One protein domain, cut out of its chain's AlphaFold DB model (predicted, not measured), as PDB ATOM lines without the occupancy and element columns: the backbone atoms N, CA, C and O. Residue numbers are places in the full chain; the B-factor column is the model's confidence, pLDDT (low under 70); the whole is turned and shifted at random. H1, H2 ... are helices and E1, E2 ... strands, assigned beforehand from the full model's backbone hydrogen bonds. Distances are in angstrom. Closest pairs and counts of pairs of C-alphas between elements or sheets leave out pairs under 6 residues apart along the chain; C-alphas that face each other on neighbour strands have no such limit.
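Overview. This is residues 2 to 118 of the 215 residues of the protein "Type III restriction enzyme, res subunit family" of Lysinibacillus fusiformis ZB2 (UniProt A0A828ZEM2). Two long helices, H2 and H5, run side by side as a shaft, with a head at one end where the helical hairpin H3 and H4 meets the strand hairpin E1 and E2. At the shaft's other end H6 turns off sharply, and residues 7 to 27, with no named element, lead back to H1. The 117 printed residues, mostly helix, hold six named helices and two antiparallel strands in the order H1 H2 H3 H4 E1 E2 H5 H6. The whole is only just extended, close to loose, with a radius of gyration of the C-alphas of 20.6 A and spans of 68 by 35 by 20 A.

Arrangement. Start at H1, residues 2 to 6, which touches no helix. H2, residues 28 to 41, touches H5, residues 86 to 104, at a shallow tilt of 17 degrees, opposite ways; the closest C-alphas, Lys 35 and Tyr 96, are 5.9 A apart. H3, residues 43 to 50, and H4, residues 53 to 60, form a hairpin and only just touch, with 3 pairs of C-alphas within 8 A, the closest being Leu 48 and Tyr 56, 6.6 A. In the hairpin of E1, residues 70 to 74, and E2, residues 80 to 84, find N 71 and O 83 within hydrogen-bond range at 2.9 A. The closest C-alphas of H3 and E2 are Ala 45 and Val 84, 5.9 A. H6, residues 108 to 116, touches H5 only at the corner, closest at C-alphas 102 and 108, 5.5 A. Every O i to N i+4 pair is within hydrogen-bond range in H1, H2, H4, H5 and H6, and 3 of 4 in H3.

Along the chain. Find C-alpha 2, where H1 begins, at (-29.483, 46.696, 12.520). H2 runs 19.8 A and H5 26.8 A; H6 ends at C-alpha 116, (-33.405, 45.293, 1.140).

Size, cuts and confidence. The printed part has no cut. C-alphas 16 and 77 are farthest apart, 68.4 A. The link H1 to H2 is long, and residues 2 to 10 have pLDDT under 70.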
ATOM      1  N   LEU A   2     -28.348  45.867  12.996       46.22
ATOM      2  CA  LEU A   2     -29.483  46.696  12.520       46.22
ATOM      3  C   LEU A   2     -30.857  46.299  13.112       46.22
ATOM      4  O   LEU A   2     -31.587  47.148  13.611       46.22
ATOM      5  N   VAL A   3     -31.160  44.994  13.124       52.69
ATOM      6  CA  VAL A   3     -32.413  44.428  13.667       52.69
ATOM      7  C   VAL A   3     -32.619  44.770  15.148       52.69
ATOM      8  O   VAL A   3     -33.742  45.033  15.562       52.69
ATOM      9  N   GLN A   4     -31.546  44.839  15.946       51.66
ATOM     10  CA  GLN A   4     -31.657  45.184  17.368       51.66
ATOM     11  C   GLN A   4     -31.894  46.681  17.608       51.66
ATOM     12  O   GLN A   4     -32.490  47.040  18.620       51.66
ATOM     13  N   CYS A   5     -31.461  47.547  16.686       52.69
ATOM     14  CA  CYS A   5     -31.723  48.984  16.766       52.69
ATOM     15  C   CYS A   5     -33.159  49.318  16.340       52.69
ATOM     16  O   CYS A   5     -33.822  50.110  17.001       52.69
ATOM     17  N   VAL A   6     -33.655  48.688  15.268       60.50
ATOM     18  CA  VAL A   6     -35.003  48.947  14.732       60.50
ATOM     19  C   VAL A   6     -36.087  48.281  15.587       60.50
ATOM     20  O   VAL A   6     -37.102  48.902  15.880       60.50
ATOM     21  N   GLY A   7     -35.854  47.059  16.079       57.78
ATOM     22  CA  GLY A   7     -36.858  46.285  16.823       57.78
ATOM     23  C   GLY A   7     -37.214  46.804  18.224       57.78
ATOM     24  O   GLY A   7     -38.069  46.217  18.880       57.78
ATOM     25  N   ARG A   8     -36.571  47.872  18.719       62.12
ATOM     26  CA  ARG A   8     -36.829  48.425  20.063       62.12
ATOM     27  C   ARG A   8     -37.834  49.574  20.094       62.12
ATOM     28  O   ARG A   8     -38.391  49.837  21.159       62.12
ATOM     29  N   LYS A   9     -38.100  50.245  18.968       66.12
ATOM     30  CA  LYS A   9     -39.167  51.253  18.912       66.12
ATOM     31  C   LYS A   9     -40.497  50.529  18.695       66.12
ATOM     32  O   LYS A   9     -40.741  49.987  17.623       66.12
ATOM     33  N   ARG A  10     -41.350  50.495  19.723       67.75
ATOM     34  CA  ARG A  10     -42.745  50.056  19.574       67.75
ATOM     35  C   ARG A  10     -43.499  51.169  18.854       67.75
ATOM     36  O   ARG A  10     -43.590  52.260  19.409       67.75
ATOM     37  N   ILE A  11     -43.978  50.898  17.645       73.44
ATOM     38  CA  ILE A  11     -44.830  51.819  16.884       73.44
ATOM     39  C   ILE A  11     -46.132  51.972  17.674       73.44
ATOM     40  O   ILE A  11     -46.810  50.978  17.936       73.44
ATOM     41  N   ARG A  12     -46.424  53.187  18.136       78.62
ATOM     42  CA  ARG A  12     -47.659  53.529  18.858       78.62
ATOM     43  C   ARG A  12     -48.630  54.274  17.958       78.62
ATOM     44  O   ARG A  12     -49.831  54.087  18.098       78.62
ATOM     45  N   ASP A  13     -48.093  55.072  17.044       80.06
ATOM     46  CA  ASP A  13     -48.842  55.827  16.049       80.06
ATOM     47  C   ASP A  13     -48.270  55.508  14.667       80.06
ATOM     48  O   ASP A  13     -47.112  55.805  14.386       80.06
ATOM     49  N   ALA A  14     -49.065  54.862  13.815       74.12
ATOM     50  CA  ALA A  14     -48.614  54.404  12.505       74.12
ATOM     51  C   ALA A  14     -48.271  55.549  11.535       74.12
ATOM     52  O   ALA A  14     -47.503  55.323  10.601       74.12
ATOM     53  N   GLU A  15     -48.809  56.753  11.747       75.25
ATOM     54  CA  GLU A  15     -48.584  57.901  10.863       75.25
ATOM     55  C   GLU A  15     -47.483  58.830  11.382       75.25
ATOM     56  O   GLU A  15     -46.692  59.352  10.596       75.25
ATOM     57  N   ALA A  16     -47.382  59.007  12.702       77.94
ATOM     58  CA  ALA A  16     -46.378  59.886  13.299       77.94
ATOM     59  C   ALA A  16     -45.041  59.181  13.591       77.94
ATOM     60  O   ALA A  16     -43.982  59.822  13.589       77.94
ATOM     61  N   ASP A  17     -45.042  57.868  13.852       78.31
ATOM     62  CA  ASP A  17     -43.815  57.160  14.203       78.31
ATOM     63  C   ASP A  17     -42.977  56.799  12.979       78.31
ATOM     64  O   ASP A  17     -43.188  55.791  12.311       78.31
ATOM     65  N   TYR A  18     -41.893  57.543  12.785       71.50
ATOM     66  CA  TYR A  18     -40.831  57.165  11.857       71.50
ATOM     67  C   TYR A  18     -39.551  56.725  12.586       71.50
ATOM     68  O   TYR A  18     -39.353  56.971  13.784       71.50
ATOM     69  N   VAL A  19     -38.662  56.060  11.842       71.81
ATOM     70  CA  VAL A  19     -37.297  55.714  12.260       71.81
ATOM     71  C   VAL A  19     -36.323  56.291  11.242       71.81
ATOM     72  O   VAL A  19     -36.360  55.932  10.067       71.81
ATOM     73  N   HIS A  20     -35.416  57.150  11.706       71.25
ATOM     74  CA  HIS A  20     -34.280  57.600  10.904       71.25
ATOM     75  C   HIS A  20     -33.155  56.579  11.008       71.25
ATOM     76  O   HIS A  20     -32.515  56.453  12.053       71.25
ATOM     77  N   LEU A  21     -32.920  55.839   9.928       70.12
ATOM     78  CA  LEU A  21     -31.857  54.847   9.864       70.12
ATOM     79  C   LEU A  21     -30.707  55.352   8.995       70.12
ATOM     80  O   LEU A  21     -30.845  55.502   7.784       70.12
ATOM     81  N   VAL A  22     -29.545  55.547   9.612       72.31
ATOM     82  CA  VAL A  22     -28.305  55.853   8.894       72.31
ATOM     83  C   VAL A  22     -27.478  54.579   8.790       72.31
ATOM     84  O   VAL A  22     -27.018  54.037   9.797       72.31
ATOM     85  N   VAL A  23     -27.278  54.091   7.566       74.75
ATOM     86  CA  VAL A  23     -26.463  52.902   7.297       74.75
ATOM     87  C   VAL A  23     -25.120  53.331   6.722       74.75
ATOM     88  O   VAL A  23     -25.043  53.968   5.673       74.75
ATOM     89  N   LYS A  24     -24.032  52.965   7.404       78.94
ATOM     90  CA  LYS A  24     -22.680  53.212   6.897       78.94
ATOM     91  C   LYS A  24     -22.410  52.322   5.683       78.94
ATOM     92  O   LYS A  24     -22.563  51.105   5.769       78.94
ATOM     93  N   ASN A  25     -21.946  52.924   4.587       82.31
ATOM     94  CA  ASN A  25     -21.536  52.175   3.403       82.31
ATOM     95  C   ASN A  25     -20.383  51.197   3.717       82.31
ATOM     96  O   ASN A  25     -19.511  51.487   4.543       82.31
ATOM     97  N   ARG A  26     -20.346  50.062   3.014       85.75
ATOM     98  CA  ARG A  26     -19.244  49.097   3.040       85.75
ATOM     99  C   ARG A  26     -18.594  49.063   1.664       85.75
ATOM    100  O   ARG A  26     -19.260  48.794   0.674       85.75
ATOM    101  N   SER A  27     -17.295  49.344   1.613       83.69
ATOM    102  CA  SER A  27     -16.537  49.286   0.363       83.69
ATOM    103  C   SER A  27     -16.338  47.843  -0.103       83.69
ATOM    104  O   SER A  27     -16.294  46.925   0.720       83.69
ATOM    105  N   ASN A  28     -16.098  47.652  -1.403       81.44
ATOM    106  CA  ASN A  28     -15.749  46.343  -1.969       81.44
ATOM    107  C   ASN A  28     -14.520  45.724  -1.291       81.44
ATOM    108  O   ASN A  28     -14.502  44.526  -1.034       81.44
ATOM    109  N   GLY A  29     -13.533  46.538  -0.895       86.06
ATOM    110  CA  GLY A  29     -12.390  46.057  -0.113       86.06
ATOM    111  C   GLY A  29     -12.800  45.469   1.245       86.06
ATOM    112  O   GLY A  29     -12.266  44.444   1.662       86.06
ATOM    113  N   ARG A  30     -13.789  46.067   1.927       89.31
ATOM    114  CA  ARG A  30     -14.303  45.519   3.188       89.31
ATOM    115  C   ARG A  30     -15.131  44.251   2.971       89.31
ATOM    116  O   ARG A  30     -15.009  43.332   3.774       89.31
ATOM    117  N   LEU A  31     -15.941  44.199   1.914       91.88
ATOM    118  CA  LEU A  31     -16.692  42.995   1.544       91.88
ATOM    119  C   LEU A  31     -15.739  41.834   1.216       91.88
ATOM    120  O   LEU A  31     -15.908  40.740   1.746       91.88
ATOM    121  N   GLY A  32     -14.680  42.096   0.443       91.06
ATOM    122  CA  GLY A  32     -13.635  41.119   0.132       91.06
ATOM    123  C   GLY A  32     -12.890  40.618   1.372       91.06
ATOM    124  O   GLY A  32     -12.667  39.419   1.511       91.06
ATOM    125  N   TYR A  33     -12.578  41.506   2.322       94.00
ATOM    126  CA  TYR A  33     -12.008  41.107   3.612       94.00
ATOM    127  C   TYR A  33     -12.936  40.162   4.394       94.00
ATOM    128  O   TYR A  33     -12.485  39.149   4.924       94.00
ATOM    129  N   ASP A  34     -14.241  40.449   4.445       94.44
ATOM    130  CA  ASP A  34     -15.191  39.556   5.118       94.44
ATOM    131  C   ASP A  34     -15.318  38.201   4.411       94.44
ATOM    132  O   ASP A  34     -15.400  37.179   5.090       94.44
ATOM    133  N   LYS A  35     -15.312  38.184   3.068       95.88
ATOM    134  CA  LYS A  35     -15.269  36.941   2.285       95.88
ATOM    135  C   LYS A  35     -14.044  36.114   2.661       95.88
ATOM    136  O   LYS A  35     -14.198  34.943   2.984       95.88
ATOM    137  N   GLY A  36     -12.862  36.736   2.687       96.56
ATOM    138  CA  GLY A  36     -11.617  36.085   3.100       96.56
ATOM    139  C   GLY A  36     -11.724  35.476   4.497       96.56
ATOM    140  O   GLY A  36     -11.422  34.301   4.675       96.56
ATOM    141  N   ASN A  37     -12.268  36.223   5.461       96.19
ATOM    142  CA  ASN A  37     -12.513  35.705   6.806       96.19
ATOM    143  C   ASN A  37     -13.467  34.503   6.821       96.19
ATOM    144  O   ASN A  37     -13.251  33.570   7.589       96.19
ATOM    145  N   ILE A  38     -14.532  34.516   6.013       96.62
ATOM    146  CA  ILE A  38     -15.455  33.377   5.909       96.62
ATOM    147  C   ILE A  38     -14.744  32.168   5.291       96.62
ATOM    148  O   ILE A  38     -14.880  31.068   5.816       96.62
ATOM    149  N   THR A  39     -13.933  32.363   4.251       96.12
ATOM    150  CA  THR A  39     -13.114  31.294   3.661       96.12
ATOM    151  C   THR A  39     -12.159  30.689   4.687       96.12
ATOM    152  O   THR A  39     -12.112  29.471   4.817       96.12
ATOM    153  N   THR A  40     -11.460  31.512   5.476       95.31
ATOM    154  CA  THR A  40     -10.584  31.032   6.557       95.31
ATOM    155  C   THR A  40     -11.357  30.223   7.595       95.31
ATOM    156  O   THR A  40     -10.888  29.174   8.019       95.31
ATOM    157  N   ARG A  41     -12.561  30.666   7.978       95.31
ATOM    158  CA  ARG A  41     -13.423  29.931   8.920       95.31
ATOM    159  C   ARG A  41     -13.871  28.576   8.390       95.31
ATOM    160  O   ARG A  41     -14.044  27.646   9.160       95.31
ATOM    161  N   MET A  42     -14.068  28.480   7.082       97.00
ATOM    162  CA  MET A  42     -14.512  27.268   6.404       97.00
ATOM    163  C   MET A  42     -13.376  26.297   6.058       97.00
ATOM    164  O   MET A  42     -13.669  25.219   5.549       97.00
ATOM    165  N   LYS A  43     -12.107  26.651   6.318       96.44
ATOM    166  CA  LYS A  43     -10.910  25.902   5.890       96.44
ATOM    167  C   LYS A  43     -10.989  24.408   6.228       96.44
ATOM    168  O   LYS A  43     -10.847  23.586   5.331       96.44
ATOM    169  N   HIS A  44     -11.262  24.073   7.490       96.69
ATOM    170  CA  HIS A  44     -11.292  22.689   7.977       96.69
ATOM    171  C   HIS A  44     -12.431  21.873   7.361       96.69
ATOM    172  O   HIS A  44     -12.199  20.802   6.808       96.69
ATOM    173  N   ALA A  45     -13.654  22.405   7.413       96.56
ATOM    174  CA  ALA A  45     -14.828  21.739   6.857       96.56
ATOM    175  C   ALA A  45     -14.715  21.535   5.343       96.56
ATOM    176  O   ALA A  45     -15.031  20.461   4.850       96.56
ATOM    177  N   LYS A  46     -14.205  22.538   4.616       96.25
ATOM    178  CA  LYS A  46     -13.981  22.430   3.174       96.25
ATOM    179  C   LYS A  46     -12.947  21.352   2.840       96.25
ATOM    180  O   LYS A  46     -13.144  20.601   1.897       96.25
ATOM    181  N   PHE A  47     -11.863  21.259   3.611       96.94
ATOM    182  CA  PHE A  47     -10.854  20.222   3.389       96.94
ATOM    183  C   PHE A  47     -11.459  18.815   3.510       96.94
ATOM    184  O   PHE A  47     -11.184  17.961   2.679       96.94
ATOM    185  N   LEU A  48     -12.337  18.587   4.491       94.81
ATOM    186  CA  LEU A  48     -13.028  17.304   4.672       94.81
ATOM    187  C   LEU A  48     -14.055  16.966   3.577       94.81
ATOM    188  O   LEU A  48     -14.430  15.804   3.467       94.81
ATOM    189  N   GLU A  49     -14.526  17.931   2.777       91.75
ATOM    190  CA  GLU A  49     -15.361  17.623   1.599       91.75
ATOM    191  C   GLU A  49     -14.543  16.979   0.469       91.75
ATOM    192  O   GLU A  49     -15.085  16.220  -0.333       91.75
ATOM    193  N   GLU A  50     -13.249  17.297   0.394       93.06
ATOM    194  CA  GLU A  50     -12.363  16.927  -0.715       93.06
ATOM    195  C   GLU A  50     -11.370  15.810  -0.326       93.06
ATOM    196  O   GLU A  50     -10.795  15.170  -1.207       93.06
ATOM    197  N   HIS A  51     -11.192  15.546   0.975       96.38
ATOM    198  CA  HIS A  51     -10.167  14.651   1.517       96.38
ATOM    199  C   HIS A  51     -10.688  13.697   2.599       96.38
ATOM    200  O   HIS A  51     -11.698  13.932   3.260       96.38
ATOM    201  N   SER A  52      -9.940  12.617   2.818       95.88
ATOM    202  CA  SER A  52     -10.182  11.637   3.878       95.88
ATOM    203  C   SER A  52      -9.880  12.171   5.286       95.88
ATOM    204  O   SER A  52      -9.166  13.161   5.482       95.88
ATOM    205  N   GLN A  53     -10.383  11.463   6.302       94.94
ATOM    206  CA  GLN A  53     -10.072  11.748   7.704       94.94
ATOM    207  C   GLN A  53      -8.572  11.585   8.000       94.94
ATOM    208  O   GLN A  53      -8.007  12.358   8.773       94.94
ATOM    209  N   GLU A  54      -7.907  10.598   7.399       95.38
ATOM    210  CA  GLU A  54      -6.472  10.369   7.562       95.38
ATOM    211  C   GLU A  54      -5.649  11.557   7.048       95.38
ATOM    212  O   GLU A  54      -4.702  11.989   7.711       95.38
ATOM    213  N   GLU A  55      -6.024  12.111   5.892       97.00
ATOM    214  CA  GLU A  55      -5.414  13.324   5.339       97.00
ATOM    215  C   GLU A  55      -5.696  14.540   6.221       97.00
ATOM    216  O   GLU A  55      -4.773  15.293   6.528       97.00
ATOM    217  N   TYR A  56      -6.935  14.698   6.695       96.38
ATOM    218  CA  TYR A  56      -7.309  15.788   7.596       96.38
ATOM    219  C   TYR A  56      -6.484  15.769   8.881       96.38
ATOM    220  O   TYR A  56      -5.929  16.788   9.291       96.38
ATOM    221  N   ASN A  57      -6.357  14.595   9.500       94.38
ATOM    222  CA  ASN A  57      -5.559  14.422  10.703       94.38
ATOM    223  C   ASN A  57      -4.089  14.753  10.443       94.38
ATOM    224  O   ASN A  57      -3.457  15.356  11.299       94.38
ATOM    225  N   ARG A  58      -3.539  14.403   9.273       95.38
ATOM    226  CA  ARG A  58      -2.153  14.739   8.913       95.38
ATOM    227  C   ARG A  58      -1.952  16.243   8.729       95.38
ATOM    228  O   ARG A  58      -0.957  16.772   9.220       95.38
ATOM    229  N   GLU A  59      -2.876  16.908   8.046       96.50
ATOM    230  CA  GLU A  59      -2.798  18.341   7.749       96.50
ATOM    231  C   GLU A  59      -3.008  19.193   9.012       96.50
ATOM    232  O   GLU A  59      -2.255  20.129   9.276       96.50
ATOM    233  N   PHE A  60      -3.990  18.833   9.846       95.44
ATOM    234  CA  PHE A  60      -4.483  19.676  10.940       95.44
ATOM    235  C   PHE A  60      -4.169  19.166  12.354       95.44
ATOM    236  O   PHE A  60      -4.702  19.704  13.323       95.44
ATOM    237  N   TYR A  61      -3.268  18.190  12.529       90.69
ATOM    238  CA  TYR A  61      -2.960  17.603  13.850       90.69
ATOM    239  C   TYR A  61      -2.593  18.615  14.957       90.69
ATOM    240  O   TYR A  61      -2.767  18.324  16.140       90.69
ATOM    241  N   ARG A  62      -2.052  19.788  14.598       93.06
ATOM    242  CA  ARG A  62      -1.673  20.877  15.525       93.06
ATOM    243  C   ARG A  62      -2.525  22.135  15.395       93.06
ATOM    244  O   ARG A  62      -2.316  23.081  16.150       93.06
ATOM    245  N   GLU A  63      -3.450  22.162  14.448       92.31
ATOM    246  CA  GLU A  63      -4.306  23.311  14.164       92.31
ATOM    247  C   GLU A  63      -5.753  22.870  14.413       92.31
ATOM    248  O   GLU A  63      -6.414  22.396  13.496       92.31
ATOM    249  N   PRO A  64      -6.256  22.934  15.659       88.44
ATOM    250  CA  PRO A  64      -7.659  22.628  15.913       88.44
ATOM    251  C   PRO A  64      -8.547  23.675  15.235       88.44
ATOM    252  O   PRO A  64      -8.195  24.853  15.233       88.44
ATOM    253  N   ASP A  65      -9.715  23.271  14.725       93.25
ATOM    254  CA  ASP A  65     -10.687  24.204  14.144       93.25
ATOM    255  C   ASP A  65     -11.238  25.149  15.231       93.25
ATOM    256  O   ASP A  65     -12.049  24.729  16.067       93.25
ATOM    257  N   PRO A  66     -10.860  26.442  15.232       92.56
ATOM    258  CA  PRO A  66     -11.279  27.362  16.284       92.56
ATOM    259  C   PRO A  66     -12.743  27.797  16.133       92.56
ATOM    260  O   PRO A  66     -13.284  28.454  17.022       92.56
ATOM    261  N   TYR A  67     -13.391  27.470  15.011       92.81
ATOM    262  CA  TYR A  67     -14.757  27.879  14.698       92.81
ATOM    263  C   TYR A  67     -15.778  26.754  14.858       92.81
ATOM    264  O   TYR A  67     -16.971  27.020  14.688       92.81
ATOM    265  N   GLN A  68     -15.328  25.549  15.228       91.94
ATOM    266  CA  GLN A  68     -16.177  24.397  15.543       91.94
ATOM    267  C   GLN A  68     -17.110  23.995  14.387       91.94
ATOM    268  O   GLN A  68     -18.234  23.540  14.607       91.94
ATOM    269  N   LEU A  69     -16.666  24.187  13.141       95.56
ATOM    270  CA  LEU A  69     -17.327  23.592  11.984       95.56
ATOM    271  C   LEU A  69     -17.005  22.103  11.885       95.56
ATOM    272  O   LEU A  69     -17.804  21.357  11.332       95.56
ATOM    273  N   VAL A  70     -15.862  21.677  12.412       96.00
ATOM    274  CA  VAL A  70     -15.477  20.273  12.521       96.00
ATOM    275  C   VAL A  70     -15.586  19.815  13.971       96.00
ATOM    276  O   VAL A  70     -15.194  20.532  14.894       96.00
ATOM    277  N   TYR A  71     -16.117  18.614  14.174       93.56
ATOM    278  CA  TYR A  71     -16.242  17.982  15.482       93.56
ATOM    279  C   TYR A  71     -15.701  16.553  15.465       93.56
ATOM    280  O   TYR A  71     -15.582  15.920  14.417       93.56
ATOM    281  N   PHE A  72     -15.379  16.052  16.653       93.00
ATOM    282  CA  PHE A  72     -14.880  14.699  16.862       93.00
ATOM    283  C   PHE A  72     -15.956  13.888  17.582       93.00
ATOM    284  O   PHE A  72     -16.315  14.186  18.720       93.00
ATOM    285  N   GLU A  73     -16.489  12.883  16.901       93.12
ATOM    286  CA  GLU A  73     -17.438  11.922  17.448       93.12
ATOM    287  C   GLU A  73     -16.662  10.734  18.037       93.12
ATOM    288  O   GLU A  73     -15.921  10.068  17.306       93.12
ATOM    289  N   PRO A  74     -16.770  10.464  19.349       93.44
ATOM    290  CA  PRO A  74     -16.058   9.357  19.971       93.44
ATOM    291  C   PRO A  74     -16.634   8.015  19.510       93.44
ATOM    292  O   PRO A  74     -17.846   7.814  19.478       93.44
ATOM    293  N   LEU A  75     -15.748   7.073  19.204       93.75
ATOM    294  CA  LEU A  75     -16.074   5.688  18.881       93.75
ATOM    295  C   LEU A  75     -15.538   4.750  19.982       93.75
ATOM    296  O   LEU A  75     -14.677   5.146  20.776       93.75
ATOM    297  N   PRO A  76     -16.010   3.490  20.053       94.00
ATOM    298  CA  PRO A  76     -15.421   2.487  20.938       94.00
ATOM    299  C   PRO A  76     -13.906   2.331  20.727       94.00
ATOM    300  O   PRO A  76     -13.374   2.646  19.663       94.00
ATOM    301  N   ASN A  77     -13.208   1.794  21.732       91.56
ATOM    302  CA  ASN A  77     -11.762   1.520  21.689       91.56
ATOM    303  C   ASN A  77     -10.871   2.764  21.495       91.56
ATOM    304  O   ASN A  77      -9.833   2.676  20.847       91.56
ATOM    305  N   GLN A  78     -11.256   3.909  22.073       84.12
ATOM    306  CA  GLN A  78     -10.504   5.178  21.991       84.12
ATOM    307  C   GLN A  78     -10.331   5.716  20.558       84.12
ATOM    308  O   GLN A  78      -9.449   6.534  20.295       84.12
ATOM    309  N   LEU A  79     -11.177   5.271  19.630       91.62
ATOM    310  CA  LEU A  79     -11.218   5.787  18.270       91.62
ATOM    311  C   LEU A  79     -12.130   7.014  18.192       91.62
ATOM    312  O   LEU A  79     -12.911   7.303  19.100       91.62
ATOM    313  N   TYR A  80     -12.051   7.737  17.080       93.19
ATOM    314  CA  TYR A  80     -12.957   8.837  16.784       93.19
ATOM    315  C   TYR A  80     -13.234   8.933  15.290       93.19
ATOM    316  O   TYR A  80     -12.424   8.524  14.450       93.19
ATOM    317  N   LYS A  81     -14.376   9.532  14.972       93.81
ATOM    318  CA  LYS A  81     -14.736   9.970  13.633       93.81
ATOM    319  C   LYS A  81     -14.762  11.492  13.592       93.81
ATOM    320  O   LYS A  81     -15.273  12.136  14.504       93.81
ATOM    321  N   VAL A  82     -14.209  12.066  12.539       94.50
ATOM    322  CA  VAL A  82     -14.270  13.498  12.271       94.50
ATOM    323  C   VAL A  82     -15.536  13.774  11.467       94.50
ATOM    324  O   VAL A  82     -15.776  13.149  10.435       94.50
ATOM    325  N   GLY A  83     -16.368  14.682  11.965       93.38
ATOM    326  CA  GLY A  83     -17.613  15.102  11.332       93.38
ATOM    327  C   GLY A  83     -17.628  16.600  11.052       93.38
ATOM    328  O   GLY A  83     -16.928  17.376  11.702       93.38
ATOM    329  N   VAL A  84     -18.451  17.013  10.088       96.12
ATOM    330  CA  VAL A  84     -18.691  18.422   9.764       96.12
ATOM    331  C   VAL A  84     -20.070  18.818  10.277       96.12
ATOM    332  O   VAL A  84     -21.062  18.140  10.032       96.12
ATOM    333  N   ASN A  85     -20.154  19.941  10.986       95.81
ATOM    334  CA  ASN A  85     -21.414  20.580  11.332       95.81
ATOM    335  C   ASN A  85     -22.004  21.234  10.075       95.81
ATOM    336  O   ASN A  85     -21.766  22.414   9.797       95.81
ATOM    337  N   GLU A  86     -22.761  20.446   9.311       95.06
ATOM    338  CA  GLU A  86     -23.324  20.843   8.018       95.06
ATOM    339  C   GLU A  86     -24.161  22.118   8.120       95.06
ATOM    340  O   GLU A  86     -23.976  23.037   7.328       95.06
ATOM    341  N   LEU A  87     -25.000  22.245   9.153       94.75
ATOM    342  CA  LEU A  87     -25.845  23.426   9.341       94.75
ATOM    343  C   LEU A  87     -25.014  24.706   9.499       94.75
ATOM    344  O   LEU A  87     -25.296  25.739   8.878       94.75
ATOM    345  N   LEU A  88     -23.984  24.662  10.348       95.00
ATOM    346  CA  LEU A  88     -23.107  25.810  10.550       95.00
ATOM    347  C   LEU A  88     -22.320  26.116   9.272       95.00
ATOM    348  O   LEU A  88     -22.200  27.289   8.897       95.00
ATOM    349  N   TYR A  89     -21.830  25.084   8.592       96.31
ATOM    350  CA  TYR A  89     -21.069  25.212   7.360       96.31
ATOM    351  C   TYR A  89     -21.902  25.802   6.211       96.31
ATOM    352  O   TYR A  89     -21.493  26.787   5.589       96.31
ATOM    353  N   ASP A  90     -23.121  25.311   6.005       96.19
ATOM    354  CA  ASP A  90     -24.093  25.851   5.054       96.19
ATOM    355  C   ASP A  90     -24.433  27.310   5.357       96.19
ATOM    356  O   ASP A  90     -24.509  28.138   4.445       96.19
ATOM    357  N   SER A  91     -24.536  27.679   6.640       96.25
ATOM    358  CA  SER A  91     -24.734  29.079   7.031       96.25
ATOM    359  C   SER A  91     -23.587  29.983   6.558       96.25
ATOM    360  O   SER A  91     -23.816  31.142   6.195       96.25
ATOM    361  N   TYR A  92     -22.347  29.482   6.562       96.56
ATOM    362  CA  TYR A  92     -21.186  30.221   6.074       96.56
ATOM    363  C   TYR A  92     -21.150  30.270   4.547       96.56
ATOM    364  O   TYR A  92     -20.934  31.357   4.008       96.56
ATOM    365  N   LYS A  93     -21.466  29.167   3.855       95.94
ATOM    366  CA  LYS A  93     -21.632  29.144   2.391       95.94
ATOM    367  C   LYS A  93     -22.689  30.157   1.937       95.94
ATOM    368  O   LYS A  93     -22.437  30.949   1.030       95.94
ATOM    369  N   TYR A  94     -23.830  30.219   2.624       96.38
ATOM    370  CA  TYR A  94     -24.874  31.211   2.363       96.38
ATOM    371  C   TYR A  94     -24.378  32.652   2.570       96.38
ATOM    372  O   TYR A  94     -24.565  33.507   1.703       96.38
ATOM    373  N   LYS A  95     -23.706  32.939   3.697       95.38
ATOM    374  CA  LYS A  95     -23.131  34.272   3.967       95.38
ATOM    375  C   LYS A  95     -22.111  34.674   2.902       95.38
ATOM    376  O   LYS A  95     -22.116  35.828   2.482       95.38
ATOM    377  N   TYR A  96     -21.265  33.741   2.473       96.62
ATOM    378  CA  TYR A  96     -20.267  33.963   1.434       96.62
ATOM    379  C   TYR A  96     -20.926  34.331   0.098       96.62
ATOM    380  O   TYR A  96     -20.652  35.408  -0.432       96.62
ATOM    381  N   LYS A  97     -21.875  33.511  -0.381       95.94
ATOM    382  CA  LYS A  97     -22.625  33.773  -1.622       95.94
ATOM    383  C   LYS A  97     -23.376  35.102  -1.582       95.94
ATOM    384  O   LYS A  97     -23.416  35.833  -2.564       95.94
ATOM    385  N   ARG A  98     -23.943  35.459  -0.427       93.62
ATOM    386  CA  ARG A  98     -24.602  36.757  -0.256       93.62
ATOM    387  C   ARG A  98     -23.628  37.922  -0.431       93.62
ATOM    388  O   ARG A  98     -23.995  38.919  -1.037       93.62
ATOM    389  N   LEU A  99     -22.411  37.827   0.108       94.06
ATOM    390  CA  LEU A  99     -21.399  38.869  -0.083       94.06
ATOM    391  C   LEU A  99     -20.952  38.973  -1.545       94.06
ATOM    392  O   LEU A  99     -20.684  40.083  -1.994       94.06
ATOM    393  N   GLU A 100     -20.900  37.856  -2.274       93.25
ATOM    394  CA  GLU A 100     -20.644  37.849  -3.721       93.25
ATOM    395  C   GLU A 100     -21.717  38.598  -4.489       93.25
ATOM    396  O   GLU A 100     -21.395  39.581  -5.150       93.25
ATOM    397  N   ALA A 101     -22.981  38.229  -4.284       91.31
ATOM    398  CA  ALA A 101     -24.102  38.906  -4.922       91.31
ATOM    399  C   ALA A 101     -24.087  40.420  -4.646       91.31
ATOM    400  O   ALA A 101     -24.266  41.220  -5.555       91.31
ATOM    401  N   ILE A 102     -23.799  40.834  -3.405       90.06
ATOM    402  CA  ILE A 102     -23.695  42.259  -3.047       90.06
ATOM    403  C   ILE A 102     -22.541  42.951  -3.781       90.06
ATOM    404  O   ILE A 102     -22.663  44.114  -4.153       90.06
ATOM    405  N   GLN A 103     -21.400  42.283  -3.936       87.19
ATOM    406  CA  GLN A 103     -20.224  42.862  -4.582       87.19
ATOM    407  C   GLN A 103     -20.401  42.988  -6.105       87.19
ATOM    408  O   GLN A 103     -19.786  43.863  -6.712       87.19
ATOM    409  N   GLU A 104     -21.230  42.133  -6.701       86.06
ATOM    410  CA  GLU A 104     -21.571  42.138  -8.129       86.06
ATOM    411  C   GLU A 104     -22.624  43.195  -8.497       86.06
ATOM    412  O   GLU A 104     -22.719  43.585  -9.660       86.06
ATOM    413  N   MET A 105     -23.383  43.713  -7.525       82.31
ATOM    414  CA  MET A 105     -24.321  44.816  -7.752       82.31
ATOM    415  C   MET A 105     -23.585  46.089  -8.194       82.31
ATOM    416  O   MET A 105     -22.599  46.488  -7.575       82.31
ATOM    417  N   ALA A 106     -24.119  46.794  -9.200       71.56
ATOM    418  CA  ALA A 106     -23.528  48.031  -9.729       71.56
ATOM    419  C   ALA A 106     -23.306  49.106  -8.641       71.56
ATOM    420  O   ALA A 106     -22.226  49.684  -8.542       71.56
ATOM    421  N   GLY A 107     -24.281  49.297  -7.742       74.06
ATOM    422  CA  GLY A 107     -24.150  50.180  -6.571       74.06
ATOM    423  C   GLY A 107     -23.624  49.491  -5.300       74.06
ATOM    424  O   GLY A 107     -23.691  50.067  -4.205       74.06
ATOM    425  N   GLY A 108     -23.133  48.254  -5.416       83.62
ATOM    426  CA  GLY A 108     -22.550  47.454  -4.343       83.62
ATOM    427  C   GLY A 108     -23.435  47.357  -3.097       83.62
ATOM    428  O   GLY A 108     -24.652  47.179  -3.159       83.62
ATOM    429  N   TYR A 109     -22.824  47.560  -1.926       86.00
ATOM    430  CA  TYR A 109     -23.537  47.519  -0.646       86.00
ATOM    431  C   TYR A 109     -24.665  48.556  -0.527       86.00
ATOM    432  O   TYR A 109     -25.634  48.310   0.187       86.00
ATOM    433  N   ARG A 110     -24.571  49.710  -1.201       80.44
ATOM    434  CA  ARG A 110     -25.634  50.728  -1.138       80.44
ATOM    435  C   ARG A 110     -26.878  50.260  -1.867       80.44
ATOM    436  O   ARG A 110     -27.959  50.339  -1.293       80.44
ATOM    437  N   GLN A 111     -26.698  49.739  -3.078       81.88
ATOM    438  CA  GLN A 111     -27.784  49.166  -3.867       81.88
ATOM    439  C   GLN A 111     -28.464  48.035  -3.098       81.88
ATOM    440  O   GLN A 111     -29.675  48.059  -2.909       81.88
ATOM    441  N   PHE A 112     -27.666  47.135  -2.520       87.06
ATOM    442  CA  PHE A 112     -28.174  46.074  -1.658       87.06
ATOM    443  C   PHE A 112     -29.049  46.602  -0.504       87.06
ATOM    444  O   PHE A 112     -30.094  46.030  -0.212       87.06
ATOM    445  N   ILE A 113     -28.639  47.680   0.175       84.94
ATOM    446  CA  ILE A 113     -29.427  48.265   1.271       84.94
ATOM    447  C   ILE A 113     -30.725  48.892   0.757       84.94
ATOM    448  O   ILE A 113     -31.760  48.718   1.394       84.94
ATOM    449  N   VAL A 114     -30.688  49.594  -0.375       79.81
ATOM    450  CA  VAL A 114     -31.884  50.175  -1.000       79.81
ATOM    451  C   VAL A 114     -32.904  49.084  -1.335       79.81
ATOM    452  O   VAL A 114     -34.059  49.172  -0.910       79.81
ATOM    453  N   GLU A 115     -32.455  48.024  -2.008       83.44
ATOM    454  CA  GLU A 115     -33.284  46.873  -2.378       83.44
ATOM    455  C   GLU A 115     -33.821  46.133  -1.149       83.44
ATOM    456  O   GLU A 115     -34.999  45.783  -1.108       83.44
ATOM    457  N   LEU A 116     -33.001  45.957  -0.105       84.69
ATOM    458  CA  LEU A 116     -33.405  45.293   1.140       84.69
ATOM    459  C   LEU A 116     -34.603  45.976   1.816       84.69
ATOM    460  O   LEU A 116     -35.397  45.303   2.470       84.69
ATOM    461  N   PHE A 117     -34.730  47.298   1.684       79.94
ATOM    462  CA  PHE A 117     -35.847  48.061   2.242       79.94
ATOM    463  C   PHE A 117     -37.014  48.251   1.263       79.94
ATOM    464  O   PHE A 117     -37.961  48.963   1.603       79.94
ATOM    465  N   GLY A 118     -36.960  47.644   0.070       76.75
ATOM    466  CA  GLY A 118     -37.993  47.788  -0.959       76.75
ATOM    467  C   GLY A 118     -38.219  49.245  -1.362       76.75
ATOM    468  O   GLY A 118     -39.341  49.638  -1.674       76.75
TER     469      GLY A 118